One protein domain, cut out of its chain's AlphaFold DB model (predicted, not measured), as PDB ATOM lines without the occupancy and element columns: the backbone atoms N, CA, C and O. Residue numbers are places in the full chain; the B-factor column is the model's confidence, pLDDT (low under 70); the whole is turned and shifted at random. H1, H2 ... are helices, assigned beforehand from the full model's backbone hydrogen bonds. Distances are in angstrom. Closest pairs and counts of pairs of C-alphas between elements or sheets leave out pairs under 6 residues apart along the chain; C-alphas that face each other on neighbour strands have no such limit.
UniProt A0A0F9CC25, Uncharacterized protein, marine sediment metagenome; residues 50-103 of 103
ATOM      1  N   ALA A  50     109.428 134.033 106.926       84.50
ATOM      2  CA  ALA A  50     109.253 134.113 105.478       84.50
ATOM      3  C   ALA A  50     109.462 135.540 104.936       84.50
ATOM      4  O   ALA A  50     110.135 135.725 103.922       84.50
ATOM      5  N   ALA A  51     108.935 136.566 105.617       84.75
ATOM      6  CA  ALA A  51     109.140 137.955 105.210       84.75
ATOM      7  C   ALA A  51     110.610 138.376 105.355       84.75
ATOM      8  O   ALA A  51     111.149 139.029 104.460       84.75
ATOM      9  N   VAL A  52     111.273 137.961 106.439       85.44
ATOM     10  CA  VAL A  52     112.707 138.222 106.650       85.44
ATOM     11  C   VAL A  52     113.555 137.538 105.577       85.44
ATOM     12  O   VAL A  52     114.458 138.158 105.019       85.44
ATOM     13  N   TYR A  53     113.234 136.290 105.236       86.56
ATOM     14  CA  TYR A  53     113.909 135.548 104.174       86.56
ATOM     15  C   TYR A  53     113.778 136.243 102.812       86.56
ATOM     16  O   TYR A  53     114.780 136.462 102.129       86.56
ATOM     17  N   ASN A  54     112.566 136.676 102.452       86.44
ATOM     18  CA  ASN A  54     112.331 137.418 101.212       86.44
ATOM     19  C   ASN A  54     113.142 138.723 101.169       86.44
ATOM     20  O   ASN A  54     113.779 139.022 100.158       86.44
ATOM     21  N   LEU A  55     113.172 139.480 102.271       84.81
ATOM     22  CA  LEU A  55     113.968 140.707 102.375       84.81
ATOM     23  C   LEU A  55     115.472 140.442 102.220       84.81
ATOM     24  O   LEU A  55     116.152 141.185 101.510       84.81
ATOM     25  N   ALA A  56     115.986 139.369 102.825       86.69
ATOM     26  CA  ALA A  56     117.392 138.983 102.710       86.69
ATOM     27  C   ALA A  56     117.777 138.625 101.262       86.69
ATOM     28  O   ALA A  56     118.814 139.077 100.764       86.69
ATOM     29  N   ILE A  57     116.921 137.886 100.547       87.69
ATOM     30  CA  ILE A  57     117.134 137.596  99.120       87.69
ATOM     31  C   ILE A  57     117.165 138.893  98.309       87.69
ATOM     32  O   ILE A  57     118.065 139.100  97.498       87.69
ATOM     33  N   ILE A  58     116.204 139.793  98.524       86.06
ATOM     34  CA  ILE A  58     116.155 141.054  97.777       86.06
ATOM     35  C   ILE A  58     117.416 141.888  98.037       86.06
ATOM     36  O   ILE A  58     117.970 142.459  97.094       86.06
ATOM     37  N   SER A  59     117.897 141.943  99.283       86.62
ATOM     38  CA  SER A  59     119.117 142.682  99.635       86.62
ATOM     39  C   SER A  59     120.347 142.140  98.905       86.62
ATOM     40  O   SER A  59     121.035 142.895  98.219       86.62
ATOM     41  N   THR A  60     120.576 140.827  98.968       88.00
ATOM     42  CA  THR A  60     121.734 140.173  98.326       88.00
ATOM     43  C   THR A  60     121.714 140.316  96.803       88.00
ATOM     44  O   THR A  60     122.725 140.645  96.179       88.00
ATOM     45  N   VAL A  61     120.543 140.156  96.182       86.56
ATOM     46  CA  VAL A  61     120.370 140.350  94.736       86.56
ATOM     47  C   VAL A  61     120.638 141.807  94.332       86.56
ATOM     48  O   VAL A  61     121.285 142.060  93.309       86.56
ATOM     49  N   ASN A  62     120.186 142.772  95.137       86.56
ATOM     50  CA  ASN A  62     120.467 144.192  94.918       86.56
ATOM     51  C   ASN A  62     121.961 144.516  95.043       86.56
ATOM     52  O   ASN A  62     122.482 145.290  94.235       86.56
ATOM     53  N   GLU A  63     122.655 143.951  96.028       88.25
ATOM     54  CA  GLU A  63     124.101 144.125  96.217       88.25
ATOM     55  C   GLU A  63     124.889 143.593  95.020       88.25
ATOM     56  O   GLU A  63     125.624 144.353  94.384       88.25
ATOM     57  N   HIS A  64     124.629 142.353  94.607       88.38
ATOM     58  CA  HIS A  64     125.261 141.777  93.420       88.38
ATOM     59  C   HIS A  64     124.988 142.582  92.147       88.38
ATOM     60  O   HIS A  64     125.855 142.723  91.277       88.38
ATOM     61  N   HIS A  65     123.787 143.143  91.995       87.50
ATOM     62  CA  HIS A  65     123.502 144.014  90.856       87.50
ATOM     63  C   HIS A  65     124.314 145.307  90.902       87.50
ATOM     64  O   HIS A  65     124.913 145.681  89.888       87.50
ATOM     65  N   LYS A  66     124.390 145.959  92.068       89.38
ATOM     66  CA  LYS A  66     125.205 147.166  92.269       89.38
ATOM     67  C   LYS A  66     126.674 146.900  91.946       89.38
ATOM     68  O   LYS A  66     127.280 147.708  91.241       89.38
ATOM     69  N   GLU A  67     127.220 145.766  92.378       92.75
ATOM     70  CA  GLU A  67     128.583 145.331  92.043       92.75
ATOM     71  C   GLU A  67     128.773 145.188  90.531       92.75
ATOM     72  O   GLU A  67     129.679 145.789  89.951       92.75
ATOM     73  N   ARG A  68     127.869 144.473  89.850       90.31
ATOM     74  CA  ARG A  68     127.926 144.314  88.387       90.31
ATOM     75  C   ARG A  68     127.846 145.648  87.653       90.31
ATOM     76  O   ARG A  68     128.532 145.840  86.647       90.31
ATOM     77  N   VAL A  69     127.015 146.572  88.130       91.25
ATOM     78  CA  VAL A  69     126.910 147.927  87.572       91.25
ATOM     79  C   VAL A  69     128.191 148.722  87.816       91.25
ATOM     80  O   VAL A  69     128.626 149.427  86.906       91.25
ATOM     81  N   LYS A  70     128.809 148.605  88.994       94.19
ATOM     82  CA  LYS A  70     130.090 149.249  89.314       94.19
ATOM     83  C   LYS A  70     131.193 148.767  88.370       94.19
ATOM     84  O   LYS A  70     131.785 149.589  87.675       94.19
ATOM     85  N   VAL A  71     131.351 147.450  88.232       92.69
ATOM     86  CA  VAL A  71     132.316 146.835  87.303       92.69
ATOM     87  C   VAL A  71     132.052 147.270  85.860       92.69
ATOM     88  O   VAL A  71     132.980 147.581  85.115       92.69
ATOM     89  N   TRP A  72     130.785 147.331  85.439       94.25
ATOM     90  CA  TRP A  72     130.437 147.823  84.105       94.25
ATOM     91  C   TRP A  72     130.827 149.295  83.903       94.25
ATOM     92  O   TRP A  72     131.382 149.633  82.859       94.25
ATOM     93  N   LYS A  73     130.578 150.169  84.887       92.62
ATOM     94  CA  LYS A  73     130.978 151.586  84.825       92.62
ATOM     95  C   LYS A  73     132.496 151.740  84.728       92.62
ATOM     96  O   LYS A  73     132.960 152.545  83.924       92.62
ATOM     97  N   GLU A  74     133.250 150.960  85.496       94.69
ATOM     98  CA  GLU A  74     134.718 150.946  85.460       94.69
ATOM     99  C   GLU A  74     135.238 150.501  84.087       94.69
ATOM    100  O   GLU A  74     136.002 151.227  83.454       94.69
ATOM    101  N   LYS A  75     134.743 149.374  83.554       92.94
ATOM    102  CA  LYS A  75     135.119 148.892  82.211       92.94
ATOM    103  C   LYS A  75     134.751 149.880  81.106       92.94
ATOM    104  O   LYS A  75     135.545 150.100  80.195       92.94
ATOM    105  N   LYS A  76     133.576 150.510  81.202       92.19
ATOM    106  CA  LYS A  76     133.137 151.542  80.255       92.19
ATOM    107  C   LYS A  76     134.054 152.768  80.295       92.19
ATOM    108  O   LYS A  76     134.380 153.298  79.239       92.19
ATOM    109  N   LYS A  77     134.480 153.203  81.488       93.50
ATOM    110  CA  LYS A  77     135.426 154.320  81.660       93.50
ATOM    111  C   LYS A  77     136.782 154.025  81.007       93.50
ATOM    112  O   LYS A  77     137.388 154.929  80.451       93.50
ATOM    113  N   LEU A  78     137.212 152.766  81.033       94.31
ATOM    114  CA  LEU A  78     138.447 152.291  80.399       94.31
ATOM    115  C   LEU A  78     138.312 152.033  78.884       94.31
ATOM    116  O   LEU A  78     139.255 151.555  78.265       94.31
ATOM    117  N   GLY A  79     137.148 152.292  78.274       92.31
ATOM    118  CA  GLY A  79     136.919 152.055  76.841       92.31
ATOM    119  C   GLY A  79     136.738 150.582  76.450       92.31
ATOM    120  O   GLY A  79     136.635 150.262  75.268       92.31
ATOM    121  N   ILE A  80     136.655 149.668  77.423       93.12
ATOM    122  CA  ILE A  80     136.495 148.234  77.169       93.12
ATOM    123  C   ILE A  80     135.059 147.954  76.710       93.12
ATOM    124  O   ILE A  80     134.087 148.334  77.375       93.12
ATOM    125  N   ARG A  81     134.904 147.215  75.603       88.31
ATOM    126  CA  ARG A  81     133.590 146.739  75.145       88.31
ATOM    127  C   ARG A  81     132.988 145.799  76.189       88.31
ATOM    128  O   ARG A  81     133.487 144.705  76.428       88.31
ATOM    129  N   CYS A  82     131.893 146.219  76.814       88.69
ATOM    130  CA  CYS A  82     131.197 145.442  77.832       88.69
ATOM    131  C   CYS A  82     129.677 145.620  77.723       88.69
ATOM    132  O   CYS A  82     129.168 146.705  77.433       88.69
ATOM    133  N   ARG A  83     128.927 144.539  77.968       89.00
ATOM    134  CA  ARG A  83     127.459 144.559  77.915       89.00
ATOM    135  C   ARG A  83     126.892 145.182  79.190       89.00
ATOM    136  O   ARG A  83     127.278 144.798  80.292       89.00
ATOM    137  N   LYS A  84     125.941 146.110  79.038       89.88
ATOM    138  CA  LYS A  84     125.232 146.714  80.174       89.88
ATOM    139  C   LYS A  84     124.451 145.633  80.945       89.88
ATOM    140  O   LYS A  84     123.727 144.860  80.308       89.88
ATOM    141  N   PRO A  85     124.562 145.570  82.284       89.94
ATOM    142  CA  PRO A  85     123.739 144.681  83.099       89.94
ATOM    143  C   PRO A  85     122.244 144.960  82.884       89.94
ATOM    144  O   PRO A  85     121.829 146.119  82.818       89.94
ATOM    145  N   LYS A  86     121.435 143.899  82.781       87.12
ATOM    146  CA  LYS A  86     119.969 144.013  82.717       87.12
ATOM    147  C   LYS A  86     119.417 144.549  84.051       87.12
ATOM    148  O   LYS A  86     120.056 144.332  85.084       87.12
ATOM    149  N   PRO A  87     118.269 145.252  84.051       79.88
ATOM    150  CA  PRO A  87     117.588 145.608  85.292       79.88
ATOM    151  C   PRO A  87     117.188 144.345  86.061       79.88
ATOM    152  O   PRO A  87     116.965 143.291  85.460       79.88
ATOM    153  N   LEU A  88     117.126 144.454  87.388       76.75
ATOM    154  CA  LEU A  88     116.646 143.368  88.233       76.75
ATOM    155  C   LEU A  88     115.158 143.113  87.957       76.75
ATOM    156  O   LEU A  88     114.385 144.073  87.920       76.75
ATOM    157  N   PRO A  89     114.741 141.852  87.769       70.94
ATOM    158  CA  PRO A  89     113.327 141.525  87.705       70.94
ATOM    159  C   PRO A  89     112.680 141.744  89.080       70.94
ATOM    160  O   PRO A  89     113.226 141.345  90.110       70.94
ATOM    161  N   TYR A  90     111.498 142.362  89.096       70.94
ATOM    162  CA  TYR A  90     110.663 142.462  90.294       70.94
ATOM    163  C   TYR A  90     110.005 141.104  90.557       70.94
ATOM    164  O   TYR A  90     108.866 140.870  90.170       70.94
ATOM    165  N   ILE A  91     110.764 140.185  91.155       70.88
ATOM    166  CA  ILE A  91     110.286 138.832  91.492       70.88
ATOM    167  C   ILE A  91     109.383 138.867  92.738       70.88
ATOM    168  O   ILE A  91     108.497 138.034  92.890       70.88
ATOM    169  N   PHE A  92     109.580 139.855  93.614       74.06
ATOM    170  CA  PHE A  92     108.831 140.026  94.861       74.06
ATOM    171  C   PHE A  92     107.898 141.241  94.803       74.06
ATOM    172  O   PHE A  92     108.061 142.126  93.959       74.06
ATOM    173  N   SER A  93     106.919 141.302  95.713       75.69
ATOM    174  CA  SER A  93     105.977 142.424  95.780       75.69
ATOM    175  C   SER A  93     106.708 143.759  95.986       75.69
ATOM    176  O   SER A  93     107.732 143.833  96.671       75.69
ATOM    177  N   LYS A  94     106.171 144.844  95.409       76.50
ATOM    178  CA  LYS A  94     106.761 146.194  95.509       76.50
ATOM    179  C   LYS A  94     106.979 146.644  96.959       76.50
ATOM    180  O   LYS A  94     107.969 147.312  97.236       76.50
ATOM    181  N   GLN A  95     106.111 146.209  97.873       75.56
ATOM    182  CA  GLN A  95     106.169 146.531  99.302       75.56
ATOM    183  C   GLN A  95     107.506 146.129  99.944       75.56
ATOM    184  O   GLN A  95     108.065 146.893 100.725       75.56
ATOM    185  N   TYR A  96     108.076 144.976  99.575       72.81
ATOM    186  CA  TYR A  96     109.374 144.550 100.112       72.81
ATOM    187  C   TYR A  96     110.537 145.417  99.611       72.81
ATOM    188  O   TYR A  96     111.488 145.672 100.347       72.81
ATOM    189  N   PHE A  97     110.458 145.911  98.375       72.31
ATOM    190  CA  PHE A  97     111.456 146.840  97.841       72.31
ATOM    191  C   PHE A  97     111.351 148.224  98.486       72.31
ATOM    192  O   PHE A  97     112.373 148.869  98.709       72.31
ATOM    193  N   GLU A  98     110.137 148.683  98.793       77.12
ATOM    194  CA  GLU A  98     109.905 149.939  99.516       77.12
ATOM    195  C   GLU A  98     110.401 149.868 100.961       77.12
ATOM    196  O   GLU A  98     111.073 150.796 101.407       77.12
ATOM    197  N   ALA A  99     110.182 148.745 101.653       68.38
ATOM    198  CA  ALA A  99     110.696 148.526 103.005       68.38
ATOM    199  C   ALA A  99     112.232 148.637 103.086       68.38
ATOM    200  O   ALA A  99     112.765 149.138 104.072       68.38
ATOM    201  N   LEU A 100     112.950 148.232 102.031       69.38
ATOM    202  CA  LEU A 100     114.410 148.374 101.926       69.38
ATOM    203  C   LEU A 100     114.870 149.761 101.445       69.38
ATOM    204  O   LEU A 100     116.065 150.054 101.483       69.38
ATOM    205  N   ARG A 101     113.964 150.614 100.945       68.25
ATOM    206  CA  ARG A 101     114.293 151.973 100.473       68.25
ATOM    207  C   ARG A 101     114.362 153.008 101.590       68.25
ATOM    208  O   ARG A 101     114.731 154.142 101.280       68.25
ATOM    209  N   ILE A 102     114.015 152.650 102.829       48.69
ATOM    210  CA  ILE A 102     114.128 153.553 103.977       48.69
ATOM    211  C   ILE A 102     115.611 153.922 104.129       48.69
ATOM    212  O   ILE A 102     116.456 153.069 104.400       48.69
ATOM    213  N   LYS A 103     115.892 155.188 103.824       35.75
ATOM    214  CA  LYS A 103     117.186 155.861 103.913       35.75
ATOM    215  C   LYS A 103     117.274 156.607 105.229       35.75
ATOM    216  O   LYS A 103     116.245 157.218 105.591       35.75
TER     217      LYS A 103
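This is residues 50 to 103 of the 103 residues of an uncharacterized protein of marine sediment metagenome (UniProt A0A0F9CC25). One long helix, H1, makes the longest axis; from its far end the chain folds back alongside it as an unnamed stretch, residues 78 to 93, to a short helix, H2, packed crosswise on H1 near its first turns. The printed part has 54 residues, with two named helices in the order H1, H2, and no named strand; the class is all helix. It is loose, with a radius of gyration of the C-alphas of 13.8 A, and elongated, spanning 43 by 22 by 15 A.

Find C-alpha 50 at (109.253, 134.113, 105.478); from there H1, residues 50 to 77, runs 40.8 A to C-alpha 77 at (135.426, 154.320, 81.660). Look next for H2, residues 94 to 99, which ends at C-alpha 99, (110.696, 148.526, 103.005).

H1 touches H2 with residues 54 to 58 alone; the closest C-alphas, of Leu 55 and Tyr 96, are 6.4 A apart. Their lines are about perpendicular, at 88 degrees. In H1 and H2 every O i to N i+4 pair is within hydrogen-bond range.

The two farthest C-alphas, of Ala 50 and Gly 79, are 43.7 A apart. The printed part has no cut. The link from H1 to H2 is long, 16 residues. Look at residues 99 to 103 for pLDDT under 70; the mean of the printed part is 83.2.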